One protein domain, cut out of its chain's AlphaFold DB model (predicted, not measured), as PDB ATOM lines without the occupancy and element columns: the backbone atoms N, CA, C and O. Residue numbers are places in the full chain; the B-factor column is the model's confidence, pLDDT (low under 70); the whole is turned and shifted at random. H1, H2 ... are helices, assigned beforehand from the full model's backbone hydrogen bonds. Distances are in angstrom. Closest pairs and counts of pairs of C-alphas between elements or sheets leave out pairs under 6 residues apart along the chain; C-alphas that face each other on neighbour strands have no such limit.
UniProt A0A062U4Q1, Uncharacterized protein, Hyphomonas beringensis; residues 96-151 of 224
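Overview. This is residues 96 to 151 of the 224 residues of an uncharacterized protein of Hyphomonas beringensis (UniProt A0A062U4Q1). A short helix, H1, lies slantwise near the middle of a long helix, H2, and a long loop, residues 112 to 129, folds back from H1 and turns round to the start of H2. H2 makes much of the length of this rod, and the loop makes its far end. The printed part has 56 residues with two named helices, H1 then H2, and no named strand: all helix. It is only just loose, close to compact, with a radius of gyration of the C-alphas of 12.4 A and spans of 42 by 21 by 15 A.

Arrangement. H1, residues 103 to 111, and H2, residues 130 to 151, are close but not clearly touching; their closest C-alphas, of Glu 109 and Met 140, are 7.1 A apart. They run the same way at a steep tilt of 47 degrees. In both, every O i to N i+4 pair is within hydrogen-bond range.

Along the chain. H1 begins at C-alpha 103 (37.722, 44.642, -19.307) and is 12.3 A long. H2, 31.3 A long, ends at C-alpha 151 (55.524, 62.201, -24.323).

Size, cuts and confidence. The C-alphas of Asp 124 and Arg 151, the two farthest apart, are 42.5 A apart. The printed part has no cut; the link from H1 to H2 is long. Residues 96, 98 to 101 and 116 to 126 have pLDDT under 70.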
ATOM      1  N   PRO A  96      42.486  31.819 -20.828       69.12
ATOM      2  CA  PRO A  96      42.359  32.273 -19.448       69.12
ATOM      3  C   PRO A  96      43.354  33.398 -19.179       69.12
ATOM      4  O   PRO A  96      44.542  33.277 -19.468       69.12
ATOM      5  N   LEU A  97      42.888  34.499 -18.610       72.81
ATOM      6  CA  LEU A  97      43.802  35.517 -18.119       72.81
ATOM      7  C   LEU A  97      44.333  35.098 -16.754       72.81
ATOM      8  O   LEU A  97      43.620  34.461 -15.978       72.81
ATOM      9  N   ALA A  98      45.567  35.488 -16.439       65.62
ATOM     10  CA  ALA A  98      46.002  35.496 -15.048       65.62
ATOM     11  C   ALA A  98      45.083  36.457 -14.259       65.62
ATOM     12  O   ALA A  98      45.137  37.669 -14.456       65.62
ATOM     13  N   GLY A  99      44.183  35.889 -13.443       69.69
ATOM     14  CA  GLY A  99      43.229  36.596 -12.577       69.69
ATOM     15  C   GLY A  99      41.853  36.938 -13.186       69.69
ATOM     16  O   GLY A  99      41.620  36.813 -14.384       69.69
ATOM     17  N   ASP A 100      40.931  37.413 -12.336       67.44
ATOM     18  CA  ASP A 100      39.597  37.935 -12.711       67.44
ATOM     19  C   ASP A 100      39.663  39.436 -13.052       67.44
ATOM     20  O   ASP A 100      38.997  40.291 -12.460       67.44
ATOM     21  N   LEU A 101      40.575  39.797 -13.954       67.19
ATOM     22  CA  LEU A 101      40.762  41.190 -14.346       67.19
ATOM     23  C   LEU A 101      39.671  41.594 -15.343       67.19
ATOM     24  O   LEU A 101      39.576  41.075 -16.454       67.19
ATOM     25  N   GLY A 102      38.836  42.551 -14.936       71.50
ATOM     26  CA  GLY A 102      37.780  43.103 -15.781       71.50
ATOM     27  C   GLY A 102      38.312  43.810 -17.038       71.50
ATOM     28  O   GLY A 102      39.485  44.176 -17.140       71.50
ATOM     29  N   ALA A 103      37.408  44.078 -17.987       75.81
ATOM     30  CA  ALA A 103      37.722  44.642 -19.307       75.81
ATOM     31  C   ALA A 103      38.561  45.938 -19.288       75.81
ATOM     32  O   ALA A 103      39.281  46.216 -20.243       75.81
ATOM     33  N   THR A 104      38.496  46.728 -18.213       78.56
ATOM     34  CA  THR A 104      39.212  48.006 -18.101       78.56
ATOM     35  C   THR A 104      40.714  47.844 -17.891       78.56
ATOM     36  O   THR A 104      41.481  48.637 -18.428       78.56
ATOM     37  N   VAL A 105      41.151  46.835 -17.128       79.75
ATOM     38  CA  VAL A 105      42.588  46.585 -16.899       79.75
ATOM     39  C   VAL A 105      43.217  46.036 -18.171       79.75
ATOM     40  O   VAL A 105      44.260  46.518 -18.597       79.75
ATOM     41  N   LEU A 106      42.512  45.128 -18.848       81.19
ATOM     42  CA  LEU A 106      42.915  44.633 -20.161       81.19
ATOM     43  C   LEU A 106      43.063  45.733 -21.205       81.19
ATOM     44  O   LEU A 106      43.970  45.694 -22.032       81.19
ATOM     45  N   GLN A 107      42.146  46.698 -21.201       81.94
ATOM     46  CA  GLN A 107      42.232  47.825 -22.114       81.94
ATOM     47  C   GLN A 107      43.449  48.701 -21.799       81.94
ATOM     48  O   GLN A 107      44.164  49.070 -22.722       81.94
ATOM     49  N   ALA A 108      43.738  48.950 -20.517       82.94
ATOM     50  CA  ALA A 108      44.922  49.703 -20.109       82.94
ATOM     51  C   ALA A 108      46.236  49.006 -20.507       82.94
ATOM     52  O   ALA A 108      47.164  49.671 -20.955       82.94
ATOM     53  N   GLU A 109      46.312  47.677 -20.399       81.81
ATOM     54  CA  GLU A 109      47.475  46.904 -20.863       81.81
ATOM     55  C   GLU A 109      47.670  47.026 -22.381       81.81
ATOM     56  O   GLU A 109      48.782  47.283 -22.841       81.81
ATOM     57  N   ARG A 110      46.580  46.934 -23.155       83.38
ATOM     58  CA  ARG A 110      46.612  47.108 -24.616       83.38
ATOM     59  C   ARG A 110      47.001  48.523 -25.033       83.38
ATOM     60  O   ARG A 110      47.741  48.676 -26.000       83.38
ATOM     61  N   ASP A 111      46.522  49.536 -24.313       84.31
ATOM     62  CA  ASP A 111      46.854  50.939 -24.575       84.31
ATOM     63  C   ASP A 111      48.351  51.217 -24.343       84.31
ATOM     64  O   ASP A 111      48.936  52.020 -25.065       84.31
ATOM     65  N   LEU A 112      48.973  50.509 -23.389       81.25
ATOM     66  CA  LEU A 112      50.415  50.544 -23.105       81.25
ATOM     67  C   LEU A 112      51.241  49.591 -23.996       81.25
ATOM     68  O   LEU A 112      52.446  49.450 -23.794       81.25
ATOM     69  N   GLY A 113      50.617  48.885 -24.948       77.19
ATOM     70  CA  GLY A 113      51.300  47.925 -25.824       77.19
ATOM     71  C   GLY A 113      51.839  46.675 -25.114       77.19
ATOM     72  O   GLY A 113      52.688  45.977 -25.666       77.19
ATOM     73  N   VAL A 114      51.362  46.379 -23.902       76.69
ATOM     74  CA  VAL A 114      51.735  45.178 -23.146       76.69
ATOM     75  C   VAL A 114      50.805  44.039 -23.566       76.69
ATOM     76  O   VAL A 114      49.597  44.105 -23.345       76.69
ATOM     77  N   GLU A 115      51.355  42.990 -24.186       71.94
ATOM     78  CA  GLU A 115      50.571  41.805 -24.560       71.94
ATOM     79  C   GLU A 115      50.083  41.085 -23.284       71.94
ATOM     80  O   GLU A 115      50.914  40.756 -22.426       71.94
ATOM     81  N   PRO A 116      48.765  40.846 -23.124       68.44
ATOM     82  CA  PRO A 116      48.231  40.108 -21.990       68.44
ATOM     83  C   PRO A 116      48.792  38.689 -21.955       68.44
ATOM     84  O   PRO A 116      48.705  37.933 -22.923       68.44
ATOM     85  N   GLU A 117      49.336  38.317 -20.803       67.31
ATOM     86  CA  GLU A 117      49.812  36.963 -20.563       67.31
ATOM     87  C   GLU A 117      48.660  36.080 -20.084       67.31
ATOM     88  O   GLU A 117      47.967  36.378 -19.102       67.31
ATOM     89  N   TYR A 118      48.440  35.001 -20.825       66.75
ATOM     90  CA  TYR A 118      47.419  34.016 -20.519       66.75
ATOM     91  C   TYR A 118      47.978  33.017 -19.509       66.75
ATOM     92  O   TYR A 118      49.090  32.519 -19.674       66.75
ATOM     93  N   ALA A 119      47.215  32.726 -18.458       64.31
ATOM     94  CA  ALA A 119      47.657  31.804 -17.424       64.31
ATOM     95  C   ALA A 119      47.672  30.369 -17.963       64.31
ATOM     96  O   ALA A 119      46.640  29.833 -18.366       64.31
ATOM     97  N   GLU A 120      48.832  29.719 -17.936       62.47
ATOM     98  CA  GLU A 120      48.947  28.293 -18.272       62.47
ATOM     99  C   GLU A 120      48.696  27.382 -17.061       62.47
ATOM    100  O   GLU A 120      48.397  26.196 -17.218       62.47
ATOM    101  N   ARG A 121      48.797  27.935 -15.845       60.56
ATOM    102  CA  ARG A 121      48.672  27.204 -14.586       60.56
ATOM    103  C   ARG A 121      47.433  27.647 -13.818       60.56
ATOM    104  O   ARG A 121      47.265  28.823 -13.509       60.56
ATOM    105  N   PHE A 122      46.590  26.674 -13.503       58.34
ATOM    106  CA  PHE A 122      45.412  26.842 -12.664       58.34
ATOM    107  C   PHE A 122      45.715  26.185 -11.321       58.34
ATOM    108  O   PHE A 122      45.751  24.959 -11.235       58.34
ATOM    109  N   ASP A 123      45.990  26.985 -10.297       60.97
ATOM    110  CA  ASP A 123      45.990  26.491  -8.923       60.97
ATOM    111  C   ASP A 123      44.546  26.561  -8.377       60.97
ATOM    112  O   ASP A 123      43.761  27.413  -8.792       60.97
ATOM    113  N   ASP A 124      44.164  25.658  -7.465       59.62
ATOM    114  CA  ASP A 124      42.789  25.543  -6.924       59.62
ATOM    115  C   ASP A 124      42.345  26.748  -6.057       59.62
ATOM    116  O   ASP A 124      41.239  26.763  -5.508       59.62
ATOM    117  N   ASP A 125      43.204  27.759  -5.899       65.94
ATOM    118  CA  ASP A 125      42.884  28.999  -5.199       65.94
ATOM    119  C   ASP A 125      42.314  30.017  -6.201       65.94
ATOM    120  O   ASP A 125      42.946  30.374  -7.189       65.94
ATOM    121  N   PHE A 126      41.110  30.533  -5.933       64.44
ATOM    122  CA  PHE A 126      40.457  31.571  -6.750       64.44
ATOM    123  C   PHE A 126      41.182  32.928  -6.704       64.44
ATOM    124  O   PHE A 126      40.721  33.916  -7.281       64.44
ATOM    125  N   ARG A 127      42.282  33.012  -5.956       70.75
ATOM    126  CA  ARG A 127      43.106  34.206  -5.831       70.75
ATOM    127  C   ARG A 127      44.162  34.225  -6.936       70.75
ATOM    128  O   ARG A 127      44.849  33.225  -7.116       70.75
ATOM    129  N   PRO A 128      44.346  35.363  -7.628       71.00
ATOM    130  CA  PRO A 128      45.481  35.538  -8.524       71.00
ATOM    131  C   PRO A 128      46.797  35.267  -7.787       71.00
ATOM    132  O   PRO A 128      46.961  35.686  -6.634       71.00
ATOM    133  N   ASN A 129      47.730  34.579  -8.445       79.38
ATOM    134  CA  ASN A 129      49.054  34.317  -7.893       79.38
ATOM    135  C   ASN A 129      49.779  35.655  -7.633       79.38
ATOM    136  O   ASN A 129      49.964  36.442  -8.567       79.38
ATOM    137  N   PRO A 130      50.199  35.951  -6.386       82.75
ATOM    138  CA  PRO A 130      50.828  37.229  -6.057       82.75
ATOM    139  C   PRO A 130      52.147  37.477  -6.802       82.75
ATOM    140  O   PRO A 130      52.523  38.637  -6.980       82.75
ATOM    141  N   GLU A 131      52.855  36.423  -7.220       83.50
ATOM    142  CA  GLU A 131      54.106  36.548  -7.976       83.50
ATOM    143  C   GLU A 131      53.839  37.052  -9.403       83.50
ATOM    144  O   GLU A 131      54.393  38.080  -9.801       83.50
ATOM    145  N   ASP A 132      52.900  36.423 -10.112       81.94
ATOM    146  CA  ASP A 132      52.522  36.790 -11.484       81.94
ATOM    147  C   ASP A 132      51.949  38.221 -11.555       81.94
ATOM    148  O   ASP A 132      52.271  39.006 -12.454       81.94
ATOM    149  N   GLU A 133      51.153  38.619 -10.553       81.62
ATOM    150  CA  GLU A 133      50.634  39.988 -10.416       81.62
ATOM    151  C   GLU A 133      51.754  41.018 -10.185       81.62
ATOM    152  O   GLU A 133      51.718  42.134 -10.720       81.62
ATOM    153  N   ALA A 134      52.785  40.661  -9.412       86.50
ATOM    154  CA  ALA A 134      53.923  41.541  -9.166       86.50
ATOM    155  C   ALA A 134      54.769  41.746 -10.430       86.50
ATOM    156  O   ALA A 134      55.222  42.866 -10.695       86.50
ATOM    157  N   GLU A 135      54.975  40.696 -11.224       87.38
ATOM    158  CA  GLU A 135      55.688  40.774 -12.502       87.38
ATOM    159  C   GLU A 135      54.914  41.586 -13.540       87.38
ATOM    160  O   GLU A 135      55.478  42.468 -14.198       87.38
ATOM    161  N   ARG A 136      53.595  41.389 -13.625       83.94
ATOM    162  CA  ARG A 136      52.702  42.212 -14.451       83.94
ATOM    163  C   ARG A 136      52.751  43.688 -14.054       83.94
ATOM    164  O   ARG A 136      52.946  44.553 -14.910       83.94
ATOM    165  N   ALA A 137      52.658  43.998 -12.760       87.50
ATOM    166  CA  ALA A 137      52.744  45.375 -12.274       87.50
ATOM    167  C   ALA A 137      54.098  46.030 -12.602       87.50
ATOM    168  O   ALA A 137      54.156  47.236 -12.857       87.50
ATOM    169  N   ARG A 138      55.194  45.257 -12.623       91.00
ATOM    170  CA  ARG A 138      56.507  45.742 -13.075       91.00
ATOM    171  C   ARG A 138      56.498  46.069 -14.566       91.00
ATOM    172  O   ARG A 138      56.930  47.164 -14.915       91.00
ATOM    173  N   ARG A 139      55.961  45.186 -15.417       89.44
ATOM    174  CA  ARG A 139      55.830  45.436 -16.866       89.44
ATOM    175  C   ARG A 139      55.026  46.704 -17.156       89.44
ATOM    176  O   ARG A 139      55.504  47.559 -17.891       89.44
ATOM    177  N   MET A 140      53.878  46.884 -16.497       87.06
ATOM    178  CA  MET A 140      53.059  48.094 -16.656       87.06
ATOM    179  C   MET A 140      53.794  49.371 -16.236       87.06
ATOM    180  O   MET A 140      53.689  50.394 -16.908       87.06
ATOM    181  N   ARG A 141      54.560  49.331 -15.138       90.56
ATOM    182  CA  ARG A 141      55.355  50.490 -14.700       90.56
ATOM    183  C   ARG A 141      56.446  50.846 -15.701       90.56
ATOM    184  O   ARG A 141      56.681  52.026 -15.918       90.56
ATOM    185  N   LEU A 142      57.108  49.848 -16.282       92.88
ATOM    186  CA  LEU A 142      58.134  50.080 -17.296       92.88
ATOM    187  C   LEU A 142      57.524  50.695 -18.561       92.88
ATOM    188  O   LEU A 142      57.997  51.740 -18.991       92.88
ATOM    189  N   ALA A 143      56.425  50.134 -19.071       89.88
ATOM    190  CA  ALA A 143      55.727  50.675 -20.240       89.88
ATOM    191  C   ALA A 143      55.233  52.118 -20.013       89.88
ATOM    192  O   ALA A 143      55.445  52.993 -20.846       89.88
ATOM    193  N   ALA A 144      54.665  52.410 -18.836       89.12
ATOM    194  CA  ALA A 144      54.228  53.765 -18.496       89.12
ATOM    195  C   ALA A 144      55.390  54.775 -18.466       89.12
ATOM    196  O   ALA A 144      55.234  55.906 -18.921       89.12
ATOM    197  N   LEU A 145      56.562  54.375 -17.961       91.06
ATOM    198  CA  LEU A 145      57.756  55.225 -17.974       91.06
ATOM    199  C   LEU A 145      58.266  55.475 -19.400       91.06
ATOM    200  O   LEU A 145      58.725  56.579 -19.692       91.06
ATOM    201  N   GLU A 146      58.184  54.479 -20.282       87.81
ATOM    202  CA  GLU A 146      58.551  54.617 -21.696       87.81
ATOM    203  C   GLU A 146      57.612  55.587 -22.428       87.81
ATOM    204  O   GLU A 146      58.083  56.484 -23.133       87.81
ATOM    205  N   ASP A 147      56.305  55.502 -22.178       86.31
ATOM    206  CA  ASP A 147      55.313  56.433 -22.721       86.31
ATOM    207  C   ASP A 147      55.483  57.856 -22.181       86.31
ATOM    208  O   ASP A 147      55.392  58.837 -22.928       86.31
ATOM    209  N   GLU A 148      55.755  58.002 -20.882       86.81
ATOM    210  CA  GLU A 148      56.064  59.296 -20.273       86.81
ATOM    211  C   GLU A 148      57.333  59.903 -20.875       86.81
ATOM    212  O   GLU A 148      57.347  61.096 -21.186       86.81
ATOM    213  N   ALA A 149      58.373  59.096 -21.099       85.94
ATOM    214  CA  ALA A 149      59.603  59.533 -21.749       85.94
ATOM    215  C   ALA A 149      59.366  59.943 -23.211       85.94
ATOM    216  O   ALA A 149      59.895  60.966 -23.649       85.94
ATOM    217  N   ALA A 150      58.533  59.204 -23.952       81.69
ATOM    218  CA  ALA A 150      58.151  59.542 -25.322       81.69
ATOM    219  C   ALA A 150      57.285  60.814 -25.397       81.69
ATOM    220  O   ALA A 150      57.372  61.583 -26.358       81.69
ATOM    221  N   ARG A 151      56.450  61.059 -24.379       78.19
ATOM    222  CA  ARG A 151      55.524  62.201 -24.323       78.19
ATOM    223  C   ARG A 151      56.128  63.446 -23.683       78.19
ATOM    224  O   ARG A 151      55.609  64.549 -23.891       78.19
TER     225      ARG A 151